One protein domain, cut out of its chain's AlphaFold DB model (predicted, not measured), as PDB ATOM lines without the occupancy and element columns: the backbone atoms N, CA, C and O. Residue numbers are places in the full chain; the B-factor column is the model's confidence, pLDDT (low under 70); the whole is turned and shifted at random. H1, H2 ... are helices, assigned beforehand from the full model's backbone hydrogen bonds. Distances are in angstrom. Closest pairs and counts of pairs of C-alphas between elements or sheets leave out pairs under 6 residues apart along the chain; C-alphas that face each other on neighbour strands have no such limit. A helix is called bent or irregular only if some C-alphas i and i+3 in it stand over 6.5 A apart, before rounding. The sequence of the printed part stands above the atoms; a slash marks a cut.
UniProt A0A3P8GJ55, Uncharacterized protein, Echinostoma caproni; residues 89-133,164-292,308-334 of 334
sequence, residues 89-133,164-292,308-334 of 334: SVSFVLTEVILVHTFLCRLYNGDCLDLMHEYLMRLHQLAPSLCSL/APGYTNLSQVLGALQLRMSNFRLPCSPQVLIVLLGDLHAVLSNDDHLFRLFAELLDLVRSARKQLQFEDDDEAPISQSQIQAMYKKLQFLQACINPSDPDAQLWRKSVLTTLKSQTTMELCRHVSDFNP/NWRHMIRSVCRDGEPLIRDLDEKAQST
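What this domain is: This is residues 89 to 133, 164 to 292 and 308 to 334 of the 334 residues of an uncharacterized protein of Echinostoma caproni (UniProt A0A3P8GJ55). A body of crossed helices is built round H1, which runs through its middle between a helical hairpin, H5 and H6, and the side-by-side pair of H4 and H7b, the longer arm of the bent helix H7. H2 and H3 cover a further side of H1, H8 packs on its last residues, and a thin tail, residues 318 to 334 with H9, sticks out and makes the length. The printed part has 201 residues, with nine named helices, H1 to H9 in order, and no named strand; the class is all helix. It is only just compact, close to loose, with a radius of gyration of the C-alphas of 19.5 A, and its outline is only just flat, 76 by 52 by 28 A.

Where its parts are: H1, residues 90 to 107, begins with C-alpha 90 at (25.741, 42.609, -9.512) and is 25.5 A long. H2 is residues 116 to 126, H3 residues 170 to 183, and H4 residues 190 to 205, 22.5 A long. H5, residues 207 to 227, is 30.8 A long, and H6, residues 240 to 256, 24.5 A. H7, residues 262 to 289, was assigned as one helix by its hydrogen bonds but is bent: C-alphas 270 and 273 are 6.8 A apart. Its arms are H7a, residues 262 to 270, and H7b, residues 273 to 289, 24.4 A long. H8 is residues 309 to 314; H9, residues 323 to 331, ends with C-alpha 331 at (-26.569, 38.133, 19.079).

How they stand to each other: H1 is the hub. It touches H4 at a steep tilt of 62 degrees, closest at the C-alphas of Leu 99 and Leu 196, 6.0 A. With residues 92 to 100 alone it touches H3, closest at Glu 96 and Val 173, C-alphas 6.3 A apart. With residues 100 to 104 alone it touches H2, closest at Val 100 and Leu 126, C-alphas 6.4 A apart. H8 touches H1 too, the C-alphas of Leu 107 and Ile 313 being closest at 6.4 A. H4 and H7b touch at a shallow tilt of 25 degrees, opposite ways, closest at the C-alphas of Leu 197 and Leu 283, 5.7 A. The hairpin H5 and H6 has a shallow tilt of 22 degrees, with the C-alphas of Phe 214 and Gln 254 closest at 6.0 A. H7a touches H6 about perpendicular, at 83 degrees, closest at Cys 256 and Ala 264, C-alphas 4.9 A apart. H9 touches no helix. Every O i to N i+4 pair is within hydrogen-bond range in H1 to H6, H7a, H7b, H8 and H9.

The domain as a whole: The C-alphas of Pro 262 and Thr 334 are the two farthest apart, 76.0 A. Residues 134 to 163 and 293 to 307 are not printed; the C-alphas across these cuts are 7.4 A and 13.8 A apart. Of the links printed whole, H5 to H6 is long. Mean pLDDT of the printed part is 84.5; residues under 70 include 229 to 236 and 314 to 334.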
ATOM      1  N   SER A  89      29.613  42.232  -7.771       90.19
ATOM      2  CA  SER A  89      28.538  42.637  -6.845       90.19
ATOM      3  C   SER A  89      27.140  42.692  -7.474       90.19
ATOM      4  O   SER A  89      26.148  42.657  -6.746       90.19
ATOM      5  N   VAL A  90      27.030  42.729  -8.809       92.44
ATOM      6  CA  VAL A  90      25.741  42.609  -9.512       92.44
ATOM      7  C   VAL A  90      25.069  41.261  -9.202       92.44
ATOM      8  O   VAL A  90      23.845  41.173  -9.220       92.44
ATOM      9  N   SER A  91      25.834  40.233  -8.811       94.06
ATOM     10  CA  SER A  91      25.301  38.950  -8.336       94.06
ATOM     11  C   SER A  91      24.426  39.084  -7.094       94.06
ATOM     12  O   SER A  91      23.437  38.372  -6.954       94.06
ATOM     13  N   PHE A  92      24.765  40.004  -6.192       94.06
ATOM     14  CA  PHE A  92      24.008  40.217  -4.963       94.06
ATOM     15  C   PHE A  92      22.719  40.985  -5.236       94.06
ATOM     16  O   PHE A  92      21.696  40.685  -4.632       94.06
ATOM     17  N   VAL A  93      22.741  41.902  -6.209       94.00
ATOM     18  CA  VAL A  93      21.528  42.553  -6.729       94.00
ATOM     19  C   VAL A  93      20.605  41.515  -7.368       94.00
ATOM     20  O   VAL A  93      19.420  41.473  -7.059       94.00
ATOM     21  N   LEU A  94      21.156  40.635  -8.210       95.19
ATOM     22  CA  LEU A  94      20.417  39.521  -8.807       95.19
ATOM     23  C   LEU A  94      19.760  38.655  -7.720       95.19
ATOM     24  O   LEU A  94      18.575  38.355  -7.798       95.19
ATOM     25  N   THR A  95      20.528  38.304  -6.688       96.38
ATOM     26  CA  THR A  95      20.067  37.462  -5.579       96.38
ATOM     27  C   THR A  95      18.963  38.131  -4.769       96.38
ATOM     28  O   THR A  95      17.955  37.493  -4.484       96.38
ATOM     29  N   GLU A  96      19.116  39.416  -4.437       96.12
ATOM     30  CA  GLU A  96      18.082  40.185  -3.743       96.12
ATOM     31  C   GLU A  96      16.767  40.171  -4.530       96.12
ATOM     32  O   GLU A  96      15.718  39.880  -3.962       96.12
ATOM     33  N   VAL A  97      16.820  40.424  -5.840       96.75
ATOM     34  CA  VAL A  97      15.623  40.442  -6.691       96.75
ATOM     35  C   VAL A  97      14.962  39.064  -6.765       96.75
ATOM     36  O   VAL A  97      13.741  38.988  -6.654       96.75
ATOM     37  N   ILE A  98      15.736  37.981  -6.903       97.56
ATOM     38  CA  ILE A  98      15.194  36.610  -6.918       97.56
ATOM     39  C   ILE A  98      14.514  36.289  -5.586       97.56
ATOM     40  O   ILE A  98      13.375  35.826  -5.578       97.56
ATOM     41  N   LEU A  99      15.180  36.557  -4.458       97.69
ATOM     42  CA  LEU A  99      14.639  36.282  -3.124       97.69
ATOM     43  C   LEU A  99      13.350  37.067  -2.862       97.69
ATOM     44  O   LEU A  99      12.376  36.512  -2.365       97.69
ATOM     45  N   VAL A 100      13.319  38.349  -3.232       97.31
ATOM     46  CA  VAL A 100      12.120  39.177  -3.069       97.31
ATOM     47  C   VAL A 100      11.001  38.698  -3.987       97.31
ATOM     48  O   VAL A 100       9.873  38.548  -3.535       97.31
ATOM     49  N   HIS A 101      11.285  38.426  -5.260       96.75
ATOM     50  CA  HIS A 101      10.263  37.975  -6.200       96.75
ATOM     51  C   HIS A 101       9.662  36.623  -5.794       96.75
ATOM     52  O   HIS A 101       8.447  36.495  -5.719       96.75
ATOM     53  N   THR A 102      10.500  35.639  -5.465       96.19
ATOM     54  CA  THR A 102      10.050  34.308  -5.019       96.19
ATOM     55  C   THR A 102       9.217  34.395  -3.738       96.19
ATOM     56  O   THR A 102       8.164  33.760  -3.644       96.19
ATOM     57  N   PHE A 103       9.615  35.256  -2.794       96.56
ATOM     58  CA  PHE A 103       8.814  35.575  -1.616       96.56
ATOM     59  C   PHE A 103       7.445  36.157  -1.985       96.56
ATOM     60  O   PHE A 103       6.433  35.680  -1.477       96.56
ATOM     61  N   LEU A 104       7.392  37.158  -2.869       95.50
ATOM     62  CA  LEU A 104       6.139  37.815  -3.245       95.50
ATOM     63  C   LEU A 104       5.204  36.885  -4.022       95.50
ATOM     64  O   LEU A 104       4.016  36.859  -3.719       95.50
ATOM     65  N   CYS A 105       5.711  36.057  -4.937       93.69
ATOM     66  CA  CYS A 105       4.896  35.028  -5.584       93.69
ATOM     67  C   CYS A 105       4.263  34.093  -4.546       93.69
ATOM     68  O   CYS A 105       3.080  33.780  -4.624       93.69
ATOM     69  N   ARG A 106       5.010  33.677  -3.518       91.69
ATOM     70  CA  ARG A 106       4.438  32.866  -2.434       91.69
ATOM     71  C   ARG A 106       3.450  33.653  -1.587       91.69
ATOM     72  O   ARG A 106       2.397  33.116  -1.248       91.69
ATOM     73  N   LEU A 107       3.742  34.907  -1.265       90.94
ATOM     74  CA  LEU A 107       2.848  35.765  -0.490       90.94
ATOM     75  C   LEU A 107       1.491  35.913  -1.192       90.94
ATOM     76  O   LEU A 107       0.467  35.630  -0.575       90.94
ATOM     77  N   TYR A 108       1.507  36.212  -2.492       90.00
ATOM     78  CA  TYR A 108       0.326  36.462  -3.325       90.00
ATOM     79  C   TYR A 108      -0.210  35.236  -4.072       90.00
ATOM     80  O   TYR A 108      -1.054  35.354  -4.944       90.00
ATOM     81  N   ASN A 109       0.240  34.025  -3.736       88.12
ATOM     82  CA  ASN A 109      -0.256  32.797  -4.369       88.12
ATOM     83  C   ASN A 109      -0.076  32.746  -5.894       88.12
ATOM     84  O   ASN A 109      -0.939  32.233  -6.594       88.12
ATOM     85  N   GLY A 110       1.028  33.289  -6.395       88.31
ATOM     86  CA  GLY A 110       1.326  33.380  -7.820       88.31
ATOM     87  C   GLY A 110       0.554  34.468  -8.559       88.31
ATOM     88  O   GLY A 110       0.865  34.720  -9.720       88.31
ATOM     89  N   ASP A 111      -0.397  35.130  -7.904       85.56
ATOM     90  CA  ASP A 111      -1.193  36.187  -8.503       85.56
ATOM     91  C   ASP A 111      -0.466  37.530  -8.402       85.56
ATOM     92  O   ASP A 111      -0.429  38.193  -7.366       85.56
ATOM     93  N   CYS A 112       0.207  37.893  -9.488       85.19
ATOM     94  CA  CYS A 112       0.918  39.158  -9.604       85.19
ATOM     95  C   CYS A 112       0.217  40.161 -10.523       85.19
ATOM     96  O   CYS A 112       0.635  41.315 -10.542       85.19
ATOM     97  N   LEU A 113      -0.789  39.742 -11.297       84.31
ATOM     98  CA  LEU A 113      -1.437  40.598 -12.292       84.31
ATOM     99  C   LEU A 113      -2.616  41.356 -11.694       84.31
ATOM    100  O   LEU A 113      -2.721  42.557 -11.942       84.31
ATOM    101  N   ASP A 114      -3.428  40.699 -10.865       84.31
ATOM    102  CA  ASP A 114      -4.610  41.332 -10.276       84.31
ATOM    103  C   ASP A 114      -4.206  42.366  -9.212       84.31
ATOM    104  O   ASP A 114      -4.858  43.392  -9.046       84.31
ATOM    105  N   LEU A 115      -3.063  42.144  -8.554       84.56
ATOM    106  CA  LEU A 115      -2.471  43.025  -7.537       84.56
ATOM    107  C   LEU A 115      -1.173  43.682  -8.023       84.56
ATOM    108  O   LEU A 115      -0.211  43.838  -7.266       84.56
ATOM    109  N   MET A 116      -1.081  43.999  -9.315       90.62
ATOM    110  CA  MET A 116       0.177  44.415  -9.944       90.62
ATOM    111  C   MET A 116       0.818  45.641  -9.284       90.62
ATOM    112  O   MET A 116       2.037  45.665  -9.081       90.62
ATOM    113  N   HIS A 117       0.036  46.664  -8.944       88.56
ATOM    114  CA  HIS A 117       0.568  47.897  -8.366       88.56
ATOM    115  C   HIS A 117       1.079  47.675  -6.935       88.56
ATOM    116  O   HIS A 117       2.195  48.091  -6.604       88.56
ATOM    117  N   GLU A 118       0.336  46.931  -6.114       89.75
ATOM    118  CA  GLU A 118       0.752  46.503  -4.778       89.75
ATOM    119  C   GLU A 118       1.991  45.612  -4.852       89.75
ATOM    120  O   GLU A 118       2.951  45.821  -4.106       89.75
ATOM    121  N   TYR A 119       2.011  44.658  -5.783       93.31
ATOM    122  CA  TYR A 119       3.133  43.754  -6.009       93.31
ATOM    123  C   TYR A 119       4.409  44.535  -6.320       93.31
ATOM    124  O   TYR A 119       5.454  44.308  -5.705       93.31
ATOM    125  N   LEU A 120       4.338  45.488  -7.255       93.38
ATOM    126  CA  LEU A 120       5.482  46.308  -7.646       93.38
ATOM    127  C   LEU A 120       5.916  47.270  -6.540       93.38
ATOM    128  O   LEU A 120       7.120  47.457  -6.348       93.38
ATOM    129  N   MET A 121       4.981  47.826  -5.768       91.88
ATOM    130  CA  MET A 121       5.309  48.617  -4.583       91.88
ATOM    131  C   MET A 121       6.033  47.758  -3.535       91.88
ATOM    132  O   MET A 121       7.079  48.157  -3.017       91.88
ATOM    133  N   ARG A 122       5.559  46.539  -3.254       93.31
ATOM    134  CA  ARG A 122       6.248  45.618  -2.334       93.31
ATOM    135  C   ARG A 122       7.620  45.206  -2.856       93.31
ATOM    136  O   ARG A 122       8.584  45.202  -2.089       93.31
ATOM    137  N   LEU A 123       7.744  44.942  -4.154       94.75
ATOM    138  CA  LEU A 123       9.024  44.663  -4.803       94.75
ATOM    139  C   LEU A 123       9.989  45.845  -4.634       94.75
ATOM    140  O   LEU A 123      11.140  45.644  -4.258       94.75
ATOM    141  N   HIS A 124       9.519  47.075  -4.837       92.06
ATOM    142  CA  HIS A 124      10.303  48.296  -4.643       92.06
ATOM    143  C   HIS A 124      10.757  48.485  -3.185       92.06
ATOM    144  O   HIS A 124      11.909  48.831  -2.932       92.06
ATOM    145  N   GLN A 125       9.872  48.231  -2.218       91.81
ATOM    146  CA  GLN A 125      10.158  48.335  -0.781       91.81
ATOM    147  C   GLN A 125      11.187  47.301  -0.302       91.81
ATOM    148  O   GLN A 125      12.052  47.609   0.524       91.81
ATOM    149  N   LEU A 126      11.094  46.068  -0.806       94.44
ATOM    150  CA  LEU A 126      11.926  44.950  -0.362       94.44
ATOM    151  C   LEU A 126      13.225  44.792  -1.162       94.44
ATOM    152  O   LEU A 126      14.188  44.249  -0.614       94.44
ATOM    153  N   ALA A 127      13.283  45.286  -2.402       93.88
ATOM    154  CA  ALA A 127      14.468  45.292  -3.260       93.88
ATOM    155  C   ALA A 127      14.923  46.735  -3.564       93.88
ATOM    156  O   ALA A 127      14.797  47.208  -4.698       93.88
ATOM    157  N   PRO A 128      15.501  47.456  -2.581       89.19
ATOM    158  CA  PRO A 128      15.955  48.832  -2.774       89.19
ATOM    159  C   PRO A 128      17.053  48.958  -3.839       89.19
ATOM    160  O   PRO A 128      17.261  50.037  -4.397       89.19
ATOM    161  N   SER A 129      17.744  47.862  -4.182       89.56
ATOM    162  CA  SER A 129      18.666  47.849  -5.318       89.56
ATOM    163  C   SER A 129      17.980  48.142  -6.652       89.56
ATOM    164  O   SER A 129      18.681  48.542  -7.579       89.56
ATOM    165  N   LEU A 130      16.650  48.020  -6.763       89.00
ATOM    166  CA  LEU A 130      15.858  48.399  -7.937       89.00
ATOM    167  C   LEU A 130      15.435  49.880  -7.941       89.00
ATOM    168  O   LEU A 130      15.013  50.395  -8.978       89.00
ATOM    169  N   CYS A 131      15.600  50.605  -6.835       82.56
ATOM    170  CA  CYS A 131      15.285  52.031  -6.760       82.56
ATOM    171  C   CYS A 131      16.368  52.856  -7.461       82.56
ATOM    172  O   CYS A 131      17.563  52.584  -7.322       82.56
ATOM    173  N   SER A 132      15.994  53.902  -8.197       65.00
ATOM    174  CA  SER A 132      16.973  54.922  -8.585       65.00
ATOM    175  C   SER A 132      17.478  55.621  -7.326       65.00
ATOM    176  O   SER A 132      16.678  56.020  -6.484       65.00
ATOM    177  N   LEU A 133      18.793  55.828  -7.222       52.72
ATOM    178  CA  LEU A 133      19.355  56.840  -6.328       52.72
ATOM    179  C   LEU A 133      18.949  58.212  -6.885       52.72
ATOM    180  O   LEU A 133      19.732  58.883  -7.553       52.72
ATOM    181  N   ALA A 164      22.274  52.784  -1.776       56.91
ATOM    182  CA  ALA A 164      21.875  51.410  -2.041       56.91
ATOM    183  C   ALA A 164      22.790  50.483  -1.219       56.91
ATOM    184  O   ALA A 164      24.002  50.725  -1.201       56.91
ATOM    185  N   PRO A 165      22.251  49.465  -0.522       62.53
ATOM    186  CA  PRO A 165      23.074  48.606   0.315       62.53
ATOM    187  C   PRO A 165      24.175  47.956  -0.529       62.53
ATOM    188  O   PRO A 165      23.901  47.309  -1.541       62.53
ATOM    189  N   GLY A 166      25.431  48.161  -0.134       75.12
ATOM    190  CA  GLY A 166      26.561  47.453  -0.716       75.12
ATOM    191  C   GLY A 166      26.672  46.081  -0.070       75.12
ATOM    192  O   GLY A 166      27.004  45.992   1.108       75.12
ATOM    193  N   TYR A 167      26.394  45.023  -0.827       88.69
ATOM    194  CA  TYR A 167      26.532  43.648  -0.355       88.69
ATOM    195  C   TYR A 167      27.905  43.081  -0.713       88.69
ATOM    196  O   TYR A 167      28.385  43.267  -1.836       88.69
ATOM    197  N   THR A 168      28.517  42.357   0.225       87.88
ATOM    198  CA  THR A 168      29.783  41.639   0.003       87.88
ATOM    199  C   THR A 168      29.630  40.120   0.037       87.88
ATOM    200  O   THR A 168      30.505  39.416  -0.465       87.88
ATOM    201  N   ASN A 169      28.527  39.601   0.586       91.31
ATOM    202  CA  ASN A 169      28.216  38.173   0.636       91.31
ATOM    203  C   ASN A 169      26.696  37.918   0.695       91.31
ATOM    204  O   ASN A 169      25.905  38.842   0.887       91.31
ATOM    205  N   LEU A 170      26.298  36.651   0.529       94.06
ATOM    206  CA  LEU A 170      24.895  36.226   0.547       94.06
ATOM    207  C   LEU A 170      24.224  36.441   1.914       94.06
ATOM    208  O   LEU A 170      23.075  36.876   1.964       94.06
ATOM    209  N   SER A 171      24.933  36.207   3.018       93.31
ATOM    210  CA  SER A 171      24.399  36.362   4.375       93.31
ATOM    211  C   SER A 171      23.961  37.807   4.653       93.31
ATOM    212  O   SER A 171      22.932  38.032   5.283       93.31
ATOM    213  N   GLN A 172      24.684  38.799   4.120       93.62
ATOM    214  CA  GLN A 172      24.288  40.210   4.185       93.62
ATOM    215  C   GLN A 172      23.019  40.503   3.380       93.62
ATOM    216  O   GLN A 172      22.190  41.287   3.837       93.62
ATOM    217  N   VAL A 173      22.846  39.877   2.208       95.12
ATOM    218  CA  VAL A 173      21.611  40.009   1.415       95.12
ATOM    219  C   VAL A 173      20.427  39.450   2.204       95.12
ATOM    220  O   VAL A 173      19.402  40.120   2.321       95.12
ATOM    221  N   LEU A 174      20.583  38.261   2.795       95.25
ATOM    222  CA  LEU A 174      19.551  37.610   3.607       95.25
ATOM    223  C   LEU A 174      19.206  38.423   4.855       95.25
ATOM    224  O   LEU A 174      18.033  38.685   5.097       95.25
ATOM    225  N   GLY A 175      20.208  38.871   5.615       93.56
ATOM    226  CA  GLY A 175      19.993  39.678   6.818       93.56
ATOM    227  C   GLY A 175      19.326  41.019   6.508       93.56
ATOM    228  O   GLY A 175      18.397  41.429   7.203       93.56
ATOM    229  N   ALA A 176      19.734  41.683   5.420       93.69
ATOM    230  CA  ALA A 176      19.106  42.926   4.982       93.69
ATOM    231  C   ALA A 176      17.658  42.710   4.518       93.69
ATOM    232  O   ALA A 176      16.790  43.531   4.826       93.69
ATOM    233  N   LEU A 177      17.384  41.614   3.805       95.06
ATOM    234  CA  LEU A 177      16.028  41.238   3.417       95.06
ATOM    235  C   LEU A 177      15.170  40.935   4.648       95.06
ATOM    236  O   LEU A 177      14.100  41.520   4.781       95.06
ATOM    237  N   GLN A 178      15.654  40.108   5.575       94.31
ATOM    238  CA  GLN A 178      14.936  39.746   6.798       94.31
ATOM    239  C   GLN A 178      14.586  40.982   7.636       94.31
ATOM    240  O   GLN A 178      13.448  41.120   8.085       94.31
ATOM    241  N   LEU A 179      15.526  41.922   7.785       93.19
ATOM    242  CA  LEU A 179      15.282  43.189   8.471       93.19
ATOM    243  C   LEU A 179      14.188  44.011   7.774       93.19
ATOM    244  O   LEU A 179      13.312  44.562   8.437       93.19
ATOM    245  N   ARG A 180      14.204  44.090   6.438       93.81
ATOM    246  CA  ARG A 180      13.156  44.796   5.684       93.81
ATOM    247  C   ARG A 180      11.803  44.112   5.824       93.81
ATOM    248  O   ARG A 180      10.819  44.803   6.065       93.81
ATOM    249  N   MET A 181      11.750  42.787   5.734       93.75
ATOM    250  CA  MET A 181      10.522  42.024   5.959       93.75
ATOM    251  C   MET A 181       9.955  42.322   7.350       93.75
ATOM    252  O   MET A 181       8.793  42.702   7.455       93.75
ATOM    253  N   SER A 182      10.793  42.294   8.390       92.06
ATOM    254  CA  SER A 182      10.399  42.670   9.752       92.06
ATOM    255  C   SER A 182       9.865  44.105   9.836       92.06
ATOM    256  O   SER A 182       8.828  44.337  10.453       92.06
ATOM    257  N   ASN A 183      10.530  45.075   9.200       91.69
ATOM    258  CA  ASN A 183      10.101  46.480   9.209       91.69
ATOM    259  C   ASN A 183       8.728  46.683   8.555       91.69
ATOM    260  O   ASN A 183       7.959  47.538   8.990       91.69
ATOM    261  N   PHE A 184       8.405  45.891   7.531       90.19
ATOM    262  CA  PHE A 184       7.100  45.907   6.868       90.19
ATOM    263  C   PHE A 184       6.084  44.940   7.496       90.19
ATOM    264  O   PHE A 184       5.019  44.739   6.916       90.19
ATOM    265  N   ARG A 185       6.387  44.365   8.673       89.88
ATOM    266  CA  ARG A 185       5.557  43.368   9.378       89.88
ATOM    267  C   ARG A 185       5.208  42.154   8.511       89.88
ATOM    268  O   ARG A 185       4.119  41.597   8.597       89.88
ATOM    269  N   LEU A 186       6.144  41.759   7.657       90.88
ATOM    270  CA  LEU A 186       6.047  40.580   6.814       90.88
ATOM    271  C   LEU A 186       6.675  39.365   7.519       90.88
ATOM    272  O   LEU A 186       7.589  39.527   8.331       90.88
ATOM    273  N   PRO A 187       6.235  38.143   7.182       88.00
ATOM    274  CA  PRO A 187       6.781  36.911   7.743       88.00
ATOM    275  C   PRO A 187       8.285  36.801   7.503       88.00
ATOM    276  O   PRO A 187       8.737  36.751   6.365       88.00
ATOM    277  N   CYS A 188       9.065  36.736   8.577       90.31
ATOM    278  CA  CYS A 188      10.529  36.739   8.515       90.31
ATOM    279  C   CYS A 188      11.158  35.663   9.419       90.31
ATOM    280  O   CYS A 188      12.257  35.849   9.951       90.31
ATOM    281  N   SER A 189      10.438  34.557   9.639       88.69
ATOM    282  CA  SER A 189      10.890  33.456  10.492       88.69
ATOM    283  C   SER A 189      12.061  32.681   9.861       88.69
ATOM    284  O   SER A 189      12.245  32.721   8.639       88.69
ATOM    285  N   PRO A 190      12.847  31.929  10.658       87.69
ATOM    286  CA  PRO A 190      13.912  31.076  10.128       87.69
ATOM    287  C   PRO A 190      13.417  30.099   9.058       87.69
ATOM    288  O   PRO A 190      14.110  29.865   8.071       87.69
ATOM    289  N   GLN A 191      12.194  29.581   9.204       88.44
ATOM    290  CA  GLN A 191      11.609  28.674   8.224       88.44
ATOM    291  C   GLN A 191      11.305  29.367   6.890       88.44
ATOM    292  O   GLN A 191      11.533  28.782   5.832       88.44
ATOM    293  N   VAL A 192      10.846  30.625   6.919       90.94
ATOM    294  CA  VAL A 192      10.665  31.421   5.694       90.94
ATOM    295  C   VAL A 192      11.999  31.578   4.972       90.94
ATOM    296  O   VAL A 192      12.063  31.361   3.766       90.94
ATOM    297  N   LEU A 193      13.083  31.867   5.695       92.69
ATOM    298  CA  LEU A 193      14.411  31.980   5.085       92.69
ATOM    299  C   LEU A 193      14.888  30.670   4.448       92.69
ATOM    300  O   LEU A 193      15.453  30.711   3.357       92.69
ATOM    301  N   ILE A 194      14.631  29.520   5.080       93.06
ATOM    302  CA  ILE A 194      14.949  28.200   4.507       93.06
ATOM    303  C   ILE A 194      14.198  27.992   3.187       93.06
ATOM    304  O   ILE A 194      14.805  27.575   2.201       93.06
ATOM    305  N   VAL A 195      12.903  28.327   3.137       93.44
ATOM    306  CA  VAL A 195      12.113  28.238   1.897       93.44
ATOM    307  C   VAL A 195      12.691  29.132   0.807       93.44
ATOM    308  O   VAL A 195      12.915  28.656  -0.302       93.44
ATOM    309  N   LEU A 196      12.982  30.396   1.121       95.56
ATOM    310  CA  LEU A 196      13.523  31.344   0.143       95.56
ATOM    311  C   LEU A 196      14.912  30.932  -0.360       95.56
ATOM    312  O   LEU A 196      15.224  31.115  -1.536       95.56
ATOM    313  N   LEU A 197      15.743  30.338   0.498       96.12
ATOM    314  CA  LEU A 197      17.024  29.757   0.097       96.12
ATOM    315  C   LEU A 197      16.844  28.537  -0.815       96.12
ATOM    316  O   LEU A 197      17.586  28.395  -1.788       96.12
ATOM    317  N   GLY A 198      15.847  27.693  -0.543       95.31
ATOM    318  CA  GLY A 198      15.461  26.587  -1.421       95.31
ATOM    319  C   GLY A 198      14.982  27.070  -2.795       95.31
ATOM    320  O   GLY A 198      15.409  26.537  -3.818       95.31
ATOM    321  N   ASP A 199      14.172  28.129  -2.834       96.06
ATOM    322  CA  ASP A 199      13.726  28.757  -4.082       96.06
ATOM    323  C   ASP A 199      14.887  29.358  -4.866       96.06
ATOM    324  O   ASP A 199      15.013  29.128  -6.068       96.06
ATOM    325  N   LEU A 200      15.773  30.087  -4.183       97.12
ATOM    326  CA  LEU A 200      16.978  30.640  -4.786       97.12
ATOM    327  C   LEU A 200      17.834  29.527  -5.402       97.12
ATOM    328  O   LEU A 200      18.293  29.667  -6.534       97.12
ATOM    329  N   HIS A 201      18.019  28.410  -4.694       95.75
ATOM    330  CA  HIS A 201      18.738  27.252  -5.219       95.75
ATOM    331  C   HIS A 201      18.055  26.685  -6.473       95.75
ATOM    332  O   HIS A 201      18.713  26.493  -7.493       95.75
ATOM    333  N   ALA A 202      16.740  26.462  -6.436       94.50
ATOM    334  CA  ALA A 202      15.983  25.901  -7.555       94.50
ATOM    335  C   ALA A 202      15.994  26.804  -8.805       94.50
ATOM    336  O   ALA A 202      16.176  26.323  -9.927       94.50
ATOM    337  N   VAL A 203      15.868  28.121  -8.619       95.62
ATOM    338  CA  VAL A 203      15.963  29.113  -9.701       95.62
ATOM    339  C   VAL A 203      17.373  29.153 -10.286       95.62
ATOM    340  O   VAL A 203      17.529  29.204 -11.502       95.62
ATOM    341  N   LEU A 204      18.414  29.124  -9.448       94.19
ATOM    342  CA  LEU A 204      19.799  29.166  -9.923       94.19
ATOM    343  C   LEU A 204      20.244  27.847 -10.564       94.19
ATOM    344  O   LEU A 204      21.162  27.854 -11.384       94.19
ATOM    345  N   SER A 205      19.640  26.714 -10.212       91.62
ATOM    346  CA  SER A 205      20.015  25.402 -10.750       91.62
ATOM    347  C   SER A 205      19.722  25.261 -12.243       91.62
ATOM    348  O   SER A 205      20.511  24.627 -12.942       91.62
ATOM    349  N   ASN A 206      18.677  25.919 -12.752       89.00
ATOM    350  CA  ASN A 206      18.323  25.914 -14.169       89.00
ATOM    351  C   ASN A 206      18.393  27.328 -14.766       89.00
ATOM    352  O   ASN A 206      17.660  28.232 -14.371       89.00
ATOM    353  N   ASP A 207      19.243  27.505 -15.773       85.94
ATOM    354  CA  ASP A 207      19.418  28.784 -16.461       85.94
ATOM    355  C   ASP A 207      18.123  29.290 -17.124       85.94
ATOM    356  O   ASP A 207      17.883  30.500 -17.159       85.94
ATOM    357  N   ASP A 208      17.260  28.377 -17.582       88.38
ATOM    358  CA  ASP A 208      15.951  28.720 -18.140       88.38
ATOM    359  C   ASP A 208      15.027  29.309 -17.068       88.38
ATOM    360  O   ASP A 208      14.269  30.234 -17.359       88.38
ATOM    361  N   HIS A 209      15.105  28.819 -15.821       91.56
ATOM    362  CA  HIS A 209      14.321  29.365 -14.709       91.56
ATOM    363  C   HIS A 209      14.756  30.791 -14.401       91.56
ATOM    364  O   HIS A 209      13.924  31.693 -14.316       91.56
ATOM    365  N   LEU A 210      16.065  31.013 -14.295       91.81
ATOM    366  CA  LEU A 210      16.613  32.340 -14.058       91.81
ATOM    367  C   LEU A 210      16.186  33.323 -15.157       91.81
ATOM    368  O   LEU A 210      15.721  34.423 -14.861       91.81
ATOM    369  N   PHE A 211      16.299  32.927 -16.425       90.56
ATOM    370  CA  PHE A 211      15.905  33.783 -17.539       90.56
ATOM    371  C   PHE A 211      14.393  34.054 -17.566       90.56
ATOM    372  O   PHE A 211      13.976  35.202 -17.752       90.56
ATOM    373  N   ARG A 212      13.575  33.017 -17.336       91.38
ATOM    374  CA  ARG A 212      12.111  33.110 -17.262       91.38
ATOM    375  C   ARG A 212      11.654  34.073 -16.166       91.38
ATOM    376  O   ARG A 212      10.855  34.954 -16.461       91.38
ATOM    377  N   LEU A 213      12.209  33.974 -14.956       94.38
ATOM    378  CA  LEU A 213      11.856  34.836 -13.820       94.38
ATOM    379  C   LEU A 213      12.020  36.323 -14.162       94.38
ATOM    380  O   LEU A 213      11.125  37.136 -13.934       94.38
ATOM    381  N   PHE A 214      13.160  36.696 -14.746       94.19
ATOM    382  CA  PHE A 214      13.410  38.090 -15.123       94.19
ATOM    383  C   PHE A 214      12.568  38.542 -16.319       94.19
ATOM    384  O   PHE A 214      12.246  39.727 -16.414       94.19
ATOM    385  N   ALA A 215      12.204  37.630 -17.224       91.81
ATOM    386  CA  ALA A 215      11.269  37.930 -18.300       91.81
ATOM    387  C   ALA A 215       9.863  38.230 -17.755       91.81
ATOM    388  O   ALA A 215       9.301  39.260 -18.123       91.81
ATOM    389  N   GLU A 216       9.353  37.405 -16.833       92.31
ATOM    390  CA  GLU A 216       8.057  37.601 -16.165       92.31
ATOM    391  C   GLU A 216       8.026  38.931 -15.389       92.31
ATOM    392  O   GLU A 216       7.122  39.743 -15.586       92.31
ATOM    393  N   LEU A 217       9.062  39.228 -14.595       94.12
ATOM    394  CA  LEU A 217       9.191  40.517 -13.896       94.12
ATOM    395  C   LEU A 217       9.201  41.722 -14.846       94.12
ATOM    396  O   LEU A 217       8.618  42.762 -14.543       94.12
ATOM    397  N   LEU A 218       9.891  41.618 -15.982       93.38
ATOM    398  CA  LEU A 218       9.935  42.702 -16.961       93.38
ATOM    399  C   LEU A 218       8.604  42.891 -17.678       93.38
ATOM    400  O   LEU A 218       8.237  44.032 -17.952       93.38
ATOM    401  N   ASP A 219       7.901  41.807 -17.992       91.88
ATOM    402  CA  ASP A 219       6.562  41.876 -18.571       91.88
ATOM    403  C   ASP A 219       5.584  42.529 -17.583       91.88
ATOM    404  O   ASP A 219       4.878  43.455 -17.979       91.88
ATOM    405  N   LEU A 220       5.652  42.182 -16.293       92.50
ATOM    406  CA  LEU A 220       4.861  42.821 -15.234       92.50
ATOM    407  C   LEU A 220       5.106  44.338 -15.158       92.50
ATOM    408  O   LEU A 220       4.177  45.139 -15.236       92.50
ATOM    409  N   VAL A 221       6.372  44.761 -15.091       92.62
ATOM    410  CA  VAL A 221       6.732  46.190 -15.033       92.62
ATOM    411  C   VAL A 221       6.314  46.938 -16.307       92.62
ATOM    412  O   VAL A 221       5.937  48.110 -16.245       92.62
ATOM    413  N   ARG A 222       6.363  46.291 -17.480       90.94
ATOM    414  CA  ARG A 222       5.864  46.880 -18.735       90.94
ATOM    415  C   ARG A 222       4.352  47.052 -18.714       90.94
ATOM    416  O   ARG A 222       3.887  48.077 -19.209       90.94
ATOM    417  N   SER A 223       3.614  46.075 -18.194       90.69
ATOM    418  CA  SER A 223       2.156  46.136 -18.065       90.69
ATOM    419  C   SER A 223       1.739  47.284 -17.148       90.69
ATOM    420  O   SER A 223       0.966  48.133 -17.583       90.69
ATOM    421  N   ALA A 224       2.362  47.419 -15.973       89.00
ATOM    422  CA  ALA A 224       2.109  48.539 -15.061       89.00
ATOM    423  C   ALA A 224       2.412  49.892 -15.708       89.00
ATOM    424  O   ALA A 224       1.626  50.831 -15.629       89.00
ATOM    425  N   ARG A 225       3.527  49.988 -16.444       86.81
ATOM    426  CA  ARG A 225       3.875  51.224 -17.157       86.81
ATOM    427  C   ARG A 225       2.849  51.601 -18.226       86.81
ATOM    428  O   ARG A 225       2.734  52.779 -18.537       86.81
ATOM    429  N   LYS A 226       2.179  50.623 -18.842       86.88
ATOM    430  CA  LYS A 226       1.116  50.888 -19.818       86.88
ATOM    431  C   LYS A 226      -0.166  51.342 -19.131       86.88
ATOM    432  O   LYS A 226      -0.797  52.231 -19.672       86.88
ATOM    433  N   GLN A 227      -0.531  50.774 -17.980       83.19
ATOM    434  CA  GLN A 227      -1.749  51.160 -17.253       83.19
ATOM    435  C   GLN A 227      -1.662  52.588 -16.700       83.19
ATOM    436  O   GLN A 227      -2.519  53.406 -17.011       83.19
ATOM    437  N   LEU A 228      -0.544  52.952 -16.064       74.69
ATOM    438  CA  LEU A 228      -0.314  54.313 -15.550       74.69
ATOM    439  C   LEU A 228      -0.168  55.398 -16.631       74.69
ATOM    440  O   LEU A 228       0.016  56.566 -16.316       74.69
ATOM    441  N   GLN A 229      -0.173  55.044 -17.920       65.94
ATOM    442  CA  GLN A 229      -0.275  56.049 -18.986       65.94
ATOM    443  C   GLN A 229      -1.708  56.559 -19.174       65.94
ATOM    444  O   GLN A 229      -1.886  57.559 -19.867       65.94
ATOM    445  N   PHE A 230      -2.701  55.877 -18.597       60.22
ATOM    446  CA  PHE A 230      -4.124  56.159 -18.779       60.22
ATOM    447  C   PHE A 230      -4.852  56.539 -17.479       60.22
ATOM    448  O   PHE A 230      -6.014  56.923 -17.556       60.22
ATOM    449  N   GLU A 231      -4.190  56.456 -16.322       60.03
ATOM    450  CA  GLU A 231      -4.743  56.785 -14.999       60.03
ATOM    451  C   GLU A 231      -4.058  58.037 -14.424       60.03
ATOM    452  O   GLU A 231      -2.873  58.267 -14.680       60.03
ATOM    453  N   ASP A 232      -4.801  58.855 -13.669       57.56
ATOM    454  CA  ASP A 232      -4.262  60.039 -12.992       57.56
ATOM    455  C   ASP A 232      -3.285  59.619 -11.867       57.56
ATOM    456  O   ASP A 232      -3.595  58.774 -11.030       57.56
ATOM    457  N   ASP A 233      -2.082  60.213 -11.850       57.38
ATOM    458  CA  ASP A 233      -0.910  59.806 -11.034       57.38
ATOM    459  C   ASP A 233      -1.129  59.935  -9.505       57.38
ATOM    460  O   ASP A 233      -0.314  59.446  -8.724       57.38
ATOM    461  N   ASP A 234      -2.215  60.576  -9.060       59.53
ATOM    462  CA  ASP A 234      -2.436  60.938  -7.651       59.53
ATOM    463  C   ASP A 234      -2.983  59.789  -6.771       59.53
ATOM    464  O   ASP A 234      -2.826  59.846  -5.549       59.53
ATOM    465  N   GLU A 235      -3.561  58.722  -7.345       62.72
ATOM    466  CA  GLU A 235      -4.096  57.572  -6.577       62.72
ATOM    467  C   GLU A 235      -3.221  56.306  -6.633       62.72
ATOM    468  O   GLU A 235      -3.406  55.375  -5.843       62.72
ATOM    469  N   ALA A 236      -2.229  56.252  -7.526       68.38
ATOM    470  CA  ALA A 236      -1.428  55.049  -7.717       68.38
ATOM    471  C   ALA A 236      -0.439  54.818  -6.552       68.38
ATOM    472  O   ALA A 236       0.323  55.715  -6.180       68.38
ATOM    473  N   PRO A 237      -0.329  53.589  -6.007       77.38
ATOM    474  CA  PRO A 237       0.553  53.310  -4.870       77.38
ATOM    475  C   PRO A 237       2.045  53.382  -5.236       77.38
ATOM    476  O   PRO A 237       2.896  53.414  -4.348       77.38
ATOM    477  N   ILE A 238       2.389  53.388  -6.529       84.25
ATOM    478  CA  ILE A 238       3.761  53.474  -7.033       84.25
ATOM    479  C   ILE A 238       3.846  54.469  -8.196       84.25
ATOM    480  O   ILE A 238       3.119  54.363  -9.177       84.25
ATOM    481  N   SER A 239       4.796  55.403  -8.119       86.94
ATOM    482  CA  SER A 239       4.956  56.442  -9.144       86.94
ATOM    483  C   SER A 239       5.550  55.900 -10.449       86.94
ATOM    484  O   SER A 239       6.404  54.998 -10.460       86.94
ATOM    485  N   GLN A 240       5.222  56.562 -11.561       86.06
ATOM    486  CA  GLN A 240       5.794  56.261 -12.878       86.06
ATOM    487  C   GLN A 240       7.337  56.294 -12.878       86.06
ATOM    488  O   GLN A 240       8.003  55.491 -13.544       86.06
ATOM    489  N   SER A 241       7.936  57.193 -12.087       86.56
ATOM    490  CA  SER A 241       9.393  57.321 -11.959       86.56
ATOM    491  C   SER A 241      10.047  56.088 -11.317       86.56
ATOM    492  O   SER A 241      11.114  55.646 -11.763       86.56
ATOM    493  N   GLN A 242       9.390  55.493 -10.313       89.25
ATOM    494  CA  GLN A 242       9.849  54.284  -9.629       89.25
ATOM    495  C   GLN A 242       9.768  53.078 -10.565       89.25
ATOM    496  O   GLN A 242      10.753  52.350 -10.706       89.25
ATOM    497  N   ILE A 243       8.658  52.923 -11.289       90.62
ATOM    498  CA  ILE A 243       8.485  51.867 -12.298       90.62
ATOM    499  C   ILE A 243       9.539  51.984 -13.402       90.62
ATOM    500  O   ILE A 243      10.166  50.996 -13.790       90.62
ATOM    501  N   GLN A 244       9.811  53.199 -13.880       90.56
ATOM    502  CA  GLN A 244      10.813  53.423 -14.921       90.56
ATOM    503  C   GLN A 244      12.246  53.118 -14.444       90.56
ATOM    504  O   GLN A 244      13.073  52.665 -15.247       90.56
ATOM    505  N   ALA A 245      12.549  53.350 -13.165       90.69
ATOM    506  CA  ALA A 245      13.815  52.963 -12.545       90.69
ATOM    507  C   ALA A 245      13.965  51.436 -12.467       90.69
ATOM    508  O   ALA A 245      14.979  50.894 -12.920       90.69
ATOM    509  N   MET A 246      12.927  50.754 -11.971       93.06
ATOM    510  CA  MET A 246      12.873  49.294 -11.883       93.06
ATOM    511  C   MET A 246      13.044  48.660 -13.262       93.06
ATOM    512  O   MET A 246      13.893  47.789 -13.431       93.06
ATOM    513  N   TYR A 247      12.327  49.163 -14.273       92.81
ATOM    514  CA  TYR A 247      12.421  48.685 -15.651       92.81
ATOM    515  C   TYR A 247      13.859  48.702 -16.179       92.81
ATOM    516  O   TYR A 247      14.344  47.697 -16.695       92.81
ATOM    517  N   LYS A 248      14.572  49.828 -16.024       91.44
ATOM    518  CA  LYS A 248      15.956  49.967 -16.509       91.44
ATOM    519  C   LYS A 248      16.900  48.986 -15.815       91.44
ATOM    520  O   LYS A 248      17.752  48.388 -16.468       91.44
ATOM    521  N   LYS A 249      16.749  48.808 -14.500       92.38
ATOM    522  CA  LYS A 249      17.601  47.905 -13.718       92.38
ATOM    523  C   LYS A 249      17.316  46.440 -14.015       92.38
ATOM    524  O   LYS A 249      18.255  45.690 -14.250       92.38
ATOM    525  N   LEU A 250      16.047  46.050 -14.091       94.44
ATOM    526  CA  LEU A 250      15.656  44.698 -14.489       94.44
ATOM    527  C   LEU A 250      16.100  44.385 -15.920       94.44
ATOM    528  O   LEU A 250      16.569  43.284 -16.182       94.44
ATOM    529  N   GLN A 251      16.036  45.360 -16.829       93.00
ATOM    530  CA  GLN A 251      16.527  45.204 -18.195       93.00
ATOM    531  C   GLN A 251      18.046  44.984 -18.236       93.00
ATOM    532  O   GLN A 251      18.519  44.131 -18.984       93.00
ATOM    533  N   PHE A 252      18.808  45.710 -17.413       93.31
ATOM    534  CA  PHE A 252      20.242  45.470 -17.253       93.31
ATOM    535  C   PHE A 252      20.526  44.078 -16.675       93.31
ATOM    536  O   PHE A 252      21.342  43.347 -17.229       93.31
ATOM    537  N   LEU A 253      19.823  43.676 -15.611       94.12
ATOM    538  CA  LEU A 253      19.981  42.346 -15.015       94.12
ATOM    539  C   LEU A 253      19.651  41.236 -16.020       94.12
ATOM    540  O   LEU A 253      20.434  40.297 -16.140       94.12
ATOM    541  N   GLN A 254      18.568  41.378 -16.795       93.62
ATOM    542  CA  GLN A 254      18.193  40.430 -17.848       93.62
ATOM    543  C   GLN A 254      19.274  40.325 -18.936       93.62
ATOM    544  O   GLN A 254      19.569  39.228 -19.406       93.62
ATOM    545  N   ALA A 255      19.897  41.443 -19.318       92.31
ATOM    546  CA  ALA A 255      21.005  41.437 -20.270       92.31
ATOM    547  C   ALA A 255      22.244  40.720 -19.710       92.31
ATOM    548  O   ALA A 255      22.875  39.949 -20.428       92.31
ATOM    549  N   CYS A 256      22.557  40.900 -18.421       92.38
ATOM    550  CA  CYS A 256      23.659  40.201 -17.753       92.38
ATOM    551  C   CYS A 256      23.463  38.677 -17.698       92.38
ATOM    552  O   CYS A 256      24.445  37.937 -17.711       92.38
ATOM    553  N   ILE A 257      22.218  38.195 -17.628       91.94
ATOM    554  CA  ILE A 257      21.902  36.756 -17.571       91.94
ATOM    555  C   ILE A 257      21.539  36.153 -18.937       91.94
ATOM    556  O   ILE A 257      21.212  34.970 -19.006       91.94
ATOM    557  N   ASN A 258      21.592  36.934 -20.017       90.88
ATOM    558  CA  ASN A 258      21.181  36.495 -21.346       90.88
ATOM    559  C   ASN A 258      22.029  35.294 -21.824       90.88
ATOM    560  O   ASN A 258      23.248  35.425 -21.952       90.88
ATOM    561  N   PRO A 259      21.425  34.125 -22.114       86.94
ATOM    562  CA  PRO A 259      22.171  32.963 -22.585       86.94
ATOM    563  C   PRO A 259      22.710  33.125 -24.004       86.94
ATOM    564  O   PRO A 259      23.689  32.467 -24.336       86.94
ATOM    565  N   SER A 260      22.131  33.999 -24.825       88.19
ATOM    566  CA  SER A 260      22.543  34.176 -26.224       88.19
ATOM    567  C   SER A 260      23.676  35.189 -26.413       88.19
ATOM    568  O   SER A 260      24.200  35.308 -27.517       88.19
ATOM    569  N   ASP A 261      24.047  35.940 -25.373       89.44
ATOM    570  CA  ASP A 261      25.083  36.976 -25.447       89.44
ATOM    571  C   ASP A 261      26.429  36.431 -24.917       89.44
ATOM    572  O   ASP A 261      26.491  35.977 -23.770       89.44
ATOM    573  N   PRO A 262      27.515  36.456 -25.716       89.81
ATOM    574  CA  PRO A 262      28.803  35.889 -25.316       89.81
ATOM    575  C   PRO A 262      29.436  36.604 -24.111       89.81
ATOM    576  O   PRO A 262      30.029  35.942 -23.257       89.81
ATOM    577  N   ASP A 263      29.278  37.925 -23.985       88.81
ATOM    578  CA  ASP A 263      29.831  38.676 -22.849       88.81
ATOM    579  C   ASP A 263      29.055  38.349 -21.568       88.81
ATOM    580  O   ASP A 263      29.638  38.172 -20.492       88.81
ATOM    581  N   ALA A 264      27.733  38.204 -21.694       91.25
ATOM    582  CA  ALA A 264      26.879  37.755 -20.603       91.25
ATOM    583  C   ALA A 264      27.258  36.334 -20.158       91.25
ATOM    584  O   ALA A 264      27.390  36.083 -18.962       91.25
ATOM    585  N   GLN A 265      27.517  35.410 -21.090       92.12
ATOM    586  CA  GLN A 265      27.975  34.056 -20.753       92.12
ATOM    587  C   GLN A 265      29.288  34.057 -19.957       92.12
ATOM    588  O   GLN A 265      29.401  33.321 -18.972       92.12
ATOM    589  N   LEU A 266      30.267  34.881 -20.347       91.69
ATOM    590  CA  LEU A 266      31.537  35.010 -19.622       91.69
ATOM    591  C   LEU A 266      31.314  35.502 -18.191       91.69
ATOM    592  O   LEU A 266      31.817  34.902 -17.234       91.69
ATOM    593  N   TRP A 267      30.511  36.554 -18.028       92.62
ATOM    594  CA  TRP A 267      30.178  37.080 -16.709       92.62
ATOM    595  C   TRP A 267      29.441  36.044 -15.849       92.62
ATOM    596  O   TRP A 267      29.847  35.781 -14.713       92.62
ATOM    597  N   ARG A 268      28.421  35.381 -16.405       92.94
ATOM    598  CA  ARG A 268      27.631  34.342 -15.727       92.94
ATOM    599  C   ARG A 268      28.498  33.196 -15.227       92.94
ATOM    600  O   ARG A 268      28.375  32.827 -14.063       92.94
ATOM    601  N   LYS A 269      29.407  32.672 -16.055       91.56
ATOM    602  CA  LYS A 269      30.337  31.603 -15.649       91.56
ATOM    603  C   LYS A 269      31.207  32.014 -14.459       91.56
ATOM    604  O   LYS A 269      31.465  31.195 -13.584       91.56
ATOM    605  N   SER A 270      31.619  33.282 -14.397       91.06
ATOM    606  CA  SER A 270      32.462  33.795 -13.308       91.06
ATOM    607  C   SER A 270      31.722  33.990 -11.975       91.06
ATOM    608  O   SER A 270      32.353  34.004 -10.916       91.06
ATOM    609  N   VAL A 271      30.395  34.146 -12.015       91.94
ATOM    610  CA  VAL A 271      29.581  34.565 -10.865       91.94
ATOM    611  C   VAL A 271      28.617  33.476 -10.396       91.94
ATOM    612  O   VAL A 271      28.548  33.207  -9.197       91.94
ATOM    613  N   LEU A 272      27.866  32.849 -11.307       91.62
ATOM    614  CA  LEU A 272      26.774  31.939 -10.953       91.62
ATOM    615  C   LEU A 272      27.276  30.683 -10.245       91.62
ATOM    616  O   LEU A 272      26.617  30.220  -9.326       91.62
ATOM    617  N   THR A 273      28.448  30.158 -10.606       91.25
ATOM    618  CA  THR A 273      29.042  28.993  -9.925       91.25
ATOM    619  C   THR A 273      29.307  29.289  -8.449       91.25
ATOM    620  O   THR A 273      28.898  28.528  -7.572       91.25
ATOM    621  N   THR A 274      29.933  30.434  -8.168       92.44
ATOM    622  CA  THR A 274      30.189  30.901  -6.800       92.44
ATOM    623  C   THR A 274      28.882  31.125  -6.052       92.44
ATOM    624  O   THR A 274      28.753  30.703  -4.906       92.44
ATOM    625  N   LEU A 275      27.895  31.742  -6.707       93.88
ATOM    626  CA  LEU A 275      26.602  32.022  -6.096       93.88
ATOM    627  C   LEU A 275      25.836  30.735  -5.755       93.88
ATOM    628  O   LEU A 275      25.363  30.612  -4.633       93.88
ATOM    629  N   LYS A 276      25.780  29.748  -6.661       94.44
ATOM    630  CA  LYS A 276      25.156  28.434  -6.405       94.44
ATOM    631  C   LYS A 276      25.786  27.733  -5.198       94.44
ATOM    632  O   LYS A 276      25.069  27.189  -4.357       94.44
ATOM    633  N   SER A 277      27.117  27.776  -5.097       94.12
ATOM    634  CA  SER A 277      27.846  27.223  -3.951       94.12
ATOM    635  C   SER A 277      27.483  27.952  -2.653       94.12
ATOM    636  O   SER A 277      27.066  27.313  -1.689       94.12
ATOM    637  N   GLN A 278      27.519  29.290  -2.651       94.62
ATOM    638  CA  GLN A 278      27.133  30.104  -1.491       94.62
ATOM    639  C   GLN A 278      25.686  29.855  -1.054       94.62
ATOM    640  O   GLN A 278      25.433  29.696   0.136       94.62
ATOM    641  N   THR A 279      24.741  29.771  -1.994       95.94
ATOM    642  CA  THR A 279      23.338  29.451  -1.704       95.94
ATOM    643  C   THR A 279      23.200  28.085  -1.048       95.94
ATOM    644  O   THR A 279      22.473  27.953  -0.069       95.94
ATOM    645  N   THR A 280      23.919  27.081  -1.551       95.25
ATOM    646  CA  THR A 280      23.889  25.725  -0.987       95.25
ATOM    647  C   THR A 280      24.460  25.712   0.432       95.25
ATOM    648  O   THR A 280      23.840  25.159   1.334       95.25
ATOM    649  N   MET A 281      25.593  26.383   0.655       95.00
ATOM    650  CA  MET A 281      26.204  26.501   1.982       95.00
ATOM    651  C   MET A 281      25.281  27.201   2.985       95.00
ATOM    652  O   MET A 281      25.097  26.703   4.092       95.00
ATOM    653  N   GLU A 282      24.678  28.329   2.600       94.62
ATOM    654  CA  GLU A 282      23.739  29.055   3.461       94.62
ATOM    655  C   GLU A 282      22.479  28.240   3.750       94.62
ATOM    656  O   GLU A 282      22.020  28.216   4.890       94.62
ATOM    657  N   LEU A 283      21.948  27.519   2.760       93.94
ATOM    658  CA  LEU A 283      20.812  26.625   2.964       93.94
ATOM    659  C   LEU A 283      21.149  25.525   3.975       93.94
ATOM    660  O   LEU A 283      20.419  25.353   4.948       93.94
ATOM    661  N   CYS A 284      22.272  24.822   3.794       92.69
ATOM    662  CA  CYS A 284      22.717  23.790   4.730       92.69
ATOM    663  C   CYS A 284      22.913  24.353   6.142       92.69
ATOM    664  O   CYS A 284      22.486  23.724   7.109       92.69
ATOM    665  N   ARG A 285      23.506  25.548   6.261       92.69
ATOM    666  CA  ARG A 285      23.704  26.229   7.544       92.69
ATOM    667  C   ARG A 285      22.368  26.512   8.227       92.69
ATOM    668  O   ARG A 285      22.161  26.072   9.349       92.69
ATOM    669  N   HIS A 286      21.436  27.161   7.531       90.06
ATOM    670  CA  HIS A 286      20.121  27.496   8.078       90.06
ATOM    671  C   HIS A 286      19.290  26.261   8.448       90.06
ATOM    672  O   HIS A 286      18.583  26.295   9.449       90.06
ATOM    673  N   VAL A 287      19.376  25.179   7.670       89.62
ATOM    674  CA  VAL A 287      18.716  23.903   7.993       89.62
ATOM    675  C   VAL A 287      19.350  23.243   9.218       89.62
ATOM    676  O   VAL A 287      18.625  22.719  10.053       89.62
ATOM    677  N   SER A 288      20.678  23.290   9.355       88.56
ATOM    678  CA  SER A 288      21.386  22.698  10.503       88.56
ATOM    679  C   SER A 288      21.143  23.478  11.796       88.56
ATOM    680  O   SER A 288      20.979  22.885  12.857       88.56
ATOM    681  N   ASP A 289      21.081  24.808  11.700       85.62
ATOM    682  CA  ASP A 289      20.793  25.701  12.827       85.62
ATOM    683  C   ASP A 289      19.311  25.642  13.247       85.62
ATOM    684  O   ASP A 289      18.939  26.081  14.341       85.62
ATOM    685  N   PHE A 290      18.439  25.116  12.382       82.69
ATOM    686  CA  PHE A 290      17.013  25.011  12.644       82.69
ATOM    687  C   PHE A 290      16.703  23.831  13.570       82.69
ATOM    688  O   PHE A 290      16.777  22.670  13.180       82.69
ATOM    689  N   ASN A 291      16.294  24.139  14.802       73.38
ATOM    690  CA  ASN A 291      15.825  23.147  15.764       73.38
ATOM    691  C   ASN A 291      14.278  23.101  15.777       73.38
ATOM    692  O   ASN A 291      13.662  24.054  16.270       73.38
ATOM    693  N   PRO A 292      13.643  22.024  15.268       62.91
ATOM    694  CA  PRO A 292      12.185  21.904  15.216       62.91
ATOM    695  C   PRO A 292      11.535  21.791  16.606       62.91
ATOM    696  O   PRO A 292      10.377  22.173  16.765       62.91
ATOM    697  N   ASN A 308       3.422  23.066   3.215       66.19
ATOM    698  CA  ASN A 308       3.642  23.687   4.536       66.19
ATOM    699  C   ASN A 308       4.113  25.165   4.471       66.19
ATOM    700  O   ASN A 308       3.884  25.961   5.380       66.19
ATOM    701  N   TRP A 309       4.705  25.595   3.350       68.94
ATOM    702  CA  TRP A 309       5.147  26.980   3.155       68.94
ATOM    703  C   TRP A 309       4.038  28.027   3.262       68.94
ATOM    704  O   TRP A 309       4.327  29.159   3.656       68.94
ATOM    705  N   ARG A 310       2.778  27.672   2.975       67.12
ATOM    706  CA  ARG A 310       1.645  28.594   3.137       67.12
ATOM    707  C   ARG A 310       1.469  29.008   4.588       67.12
ATOM    708  O   ARG A 310       1.310  30.194   4.843       67.12
ATOM    709  N   HIS A 311       1.564  28.075   5.532       67.94
ATOM    710  CA  HIS A 311       1.548  28.437   6.945       67.94
ATOM    711  C   HIS A 311       2.750  29.314   7.277       67.94
ATOM    712  O   HIS A 311       2.583  30.394   7.828       67.94
ATOM    713  N   MET A 312       3.947  28.930   6.849       68.88
ATOM    714  CA  MET A 312       5.161  29.687   7.180       68.88
ATOM    715  C   MET A 312       5.110  31.155   6.711       68.88
ATOM    716  O   MET A 312       5.600  32.031   7.417       68.88
ATOM    717  N   ILE A 313       4.486  31.436   5.562       71.62
ATOM    718  CA  ILE A 313       4.410  32.786   4.967       71.62
ATOM    719  C   ILE A 313       3.061  33.484   5.224       71.62
ATOM    720  O   ILE A 313       2.990  34.700   5.156       71.62
ATOM    721  N   ARG A 314       1.962  32.786   5.512       67.81
ATOM    722  CA  ARG A 314       0.634  33.426   5.637       67.81
ATOM    723  C   ARG A 314      -0.023  33.272   7.009       67.81
ATOM    724  O   ARG A 314      -1.060  33.881   7.228       67.81
ATOM    725  N   SER A 315       0.554  32.494   7.931       56.69
ATOM    726  CA  SER A 315      -0.070  32.206   9.241       56.69
ATOM    727  C   SER A 315       0.250  33.194  10.369       56.69
ATOM    728  O   SER A 315      -0.204  32.980  11.490       56.69
ATOM    729  N   VAL A 316       1.007  34.272  10.133       50.22
ATOM    730  CA  VAL A 316       1.381  35.185  11.226       50.22
ATOM    731  C   VAL A 316       0.171  35.985  11.733       50.22
ATOM    732  O   VAL A 316      -0.355  36.846  11.032       50.22
ATOM    733  N   CYS A 317      -0.210  35.647  12.972       40.47
ATOM    734  CA  CYS A 317      -0.940  36.374  14.017       40.47
ATOM    735  C   CYS A 317      -1.955  37.442  13.587       40.47
ATOM    736  O   CYS A 317      -1.638  38.625  13.466       40.47
ATOM    737  N   ARG A 318      -3.224  37.024  13.538       42.38
ATOM    738  CA  ARG A 318      -4.355  37.876  13.919       42.38
ATOM    739  C   ARG A 318      -4.422  37.896  15.448       42.38
ATOM    740  O   ARG A 318      -5.039  37.012  16.036       42.38
ATOM    741  N   ASP A 319      -3.766  38.856  16.093       39.16
ATOM    742  CA  ASP A 319      -4.141  39.174  17.472       39.16
ATOM    743  C   ASP A 319      -5.591  39.677  17.445       39.16
ATOM    744  O   ASP A 319      -5.955  40.486  16.592       39.16
ATOM    745  N   GLY A 320      -6.428  39.081  18.298       47.12
ATOM    746  CA  GLY A 320      -7.885  39.059  18.185       47.12
ATOM    747  C   GLY A 320      -8.527  40.394  17.814       47.12
ATOM    748  O   GLY A 320      -8.390  41.386  18.527       47.12
ATOM    749  N   GLU A 321      -9.280  40.394  16.712       43.34
ATOM    750  CA  GLU A 321     -10.065  41.560  16.331       43.34
ATOM    751  C   GLU A 321     -11.253  41.778  17.288       43.34
ATOM    752  O   GLU A 321     -11.959  40.821  17.627       43.34
ATOM    753  N   PRO A 322     -11.534  43.037  17.679       49.69
ATOM    754  CA  PRO A 322     -12.661  43.400  18.547       49.69
ATOM    755  C   PRO A 322     -14.039  43.090  17.931       49.69
ATOM    756  O   PRO A 322     -15.000  42.856  18.658       49.69
ATOM    757  N   LEU A 323     -14.124  42.978  16.602       49.03
ATOM    758  CA  LEU A 323     -15.374  42.804  15.852       49.03
ATOM    759  C   LEU A 323     -16.129  41.497  16.147       49.03
ATOM    760  O   LEU A 323     -17.350  41.456  16.018       49.03
ATOM    761  N   ILE A 324     -15.431  40.426  16.547       51.50
ATOM    762  CA  ILE A 324     -16.089  39.150  16.886       51.50
ATOM    763  C   ILE A 324     -16.880  39.292  18.193       51.50
ATOM    764  O   ILE A 324     -18.003  38.800  18.279       51.50
ATOM    765  N   ARG A 325     -16.336  40.021  19.178       55.19
ATOM    766  CA  ARG A 325     -17.018  40.271  20.457       55.19
ATOM    767  C   ARG A 325     -18.270  41.121  20.258       55.19
ATOM    768  O   ARG A 325     -19.327  40.751  20.755       55.19
ATOM    769  N   ASP A 326     -18.179  42.164  19.436       57.75
ATOM    770  CA  ASP A 326     -19.308  43.058  19.147       57.75
ATOM    771  C   ASP A 326     -20.477  42.345  18.437       57.75
ATOM    772  O   ASP A 326     -21.647  42.694  18.621       57.75
ATOM    773  N   LEU A 327     -20.178  41.343  17.600       58.09
ATOM    774  CA  LEU A 327     -21.193  40.530  16.922       58.09
ATOM    775  C   LEU A 327     -21.822  39.488  17.858       58.09
ATOM    776  O   LEU A 327     -23.031  39.262  17.777       58.09
ATOM    777  N   ASP A 328     -21.032  38.890  18.752       57.41
ATOM    778  CA  ASP A 328     -21.527  37.937  19.749       57.41
ATOM    779  C   ASP A 328     -22.387  38.628  20.826       57.41
ATOM    780  O   ASP A 328     -23.430  38.096  21.209       57.41
ATOM    781  N   GLU A 329     -22.029  39.843  21.252       57.75
ATOM    782  CA  GLU A 329     -22.820  40.656  22.191       57.75
ATOM    783  C   GLU A 329     -24.165  41.097  21.589       57.75
ATOM    784  O   GLU A 329     -25.206  41.049  22.254       57.75
ATOM    785  N   LYS A 330     -24.185  41.452  20.297       56.41
ATOM    786  CA  LYS A 330     -25.430  41.773  19.578       56.41
ATOM    787  C   LYS A 330     -26.343  40.563  19.400       56.41
ATOM    788  O   LYS A 330     -27.555  40.732  19.457       56.41
ATOM    789  N   ALA A 331     -25.789  39.364  19.218       54.75
ATOM    790  CA  ALA A 331     -26.569  38.133  19.079       54.75
ATOM    791  C   ALA A 331     -27.185  37.650  20.403       54.75
ATOM    792  O   ALA A 331     -28.214  36.986  20.384       54.75
ATOM    793  N   GLN A 332     -26.569  37.970  21.546       54.69
ATOM    794  CA  GLN A 332     -27.121  37.672  22.878       54.69
ATOM    795  C   GLN A 332     -28.221  38.656  23.307       54.69
ATOM    796  O   GLN A 332     -28.919  38.404  24.287       54.69
ATOM    797  N   SER A 333     -28.377  39.762  22.575       51.00
ATOM    798  CA  SER A 333     -29.334  40.839  22.859       51.00
ATOM    799  C   SER A 333     -30.588  40.807  21.963       51.00
ATOM    800  O   SER A 333     -31.387  41.741  22.012       51.00
ATOM    801  N   THR A 334     -30.758  39.762  21.144       44.12
ATOM    802  CA  THR A 334     -31.904  39.520  20.236       44.12
ATOM    803  C   THR A 334     -32.501  38.149  20.472       44.12
ATOM    804  O   THR A 334     -33.745  38.050  20.525       44.12
TER     805      THR A 334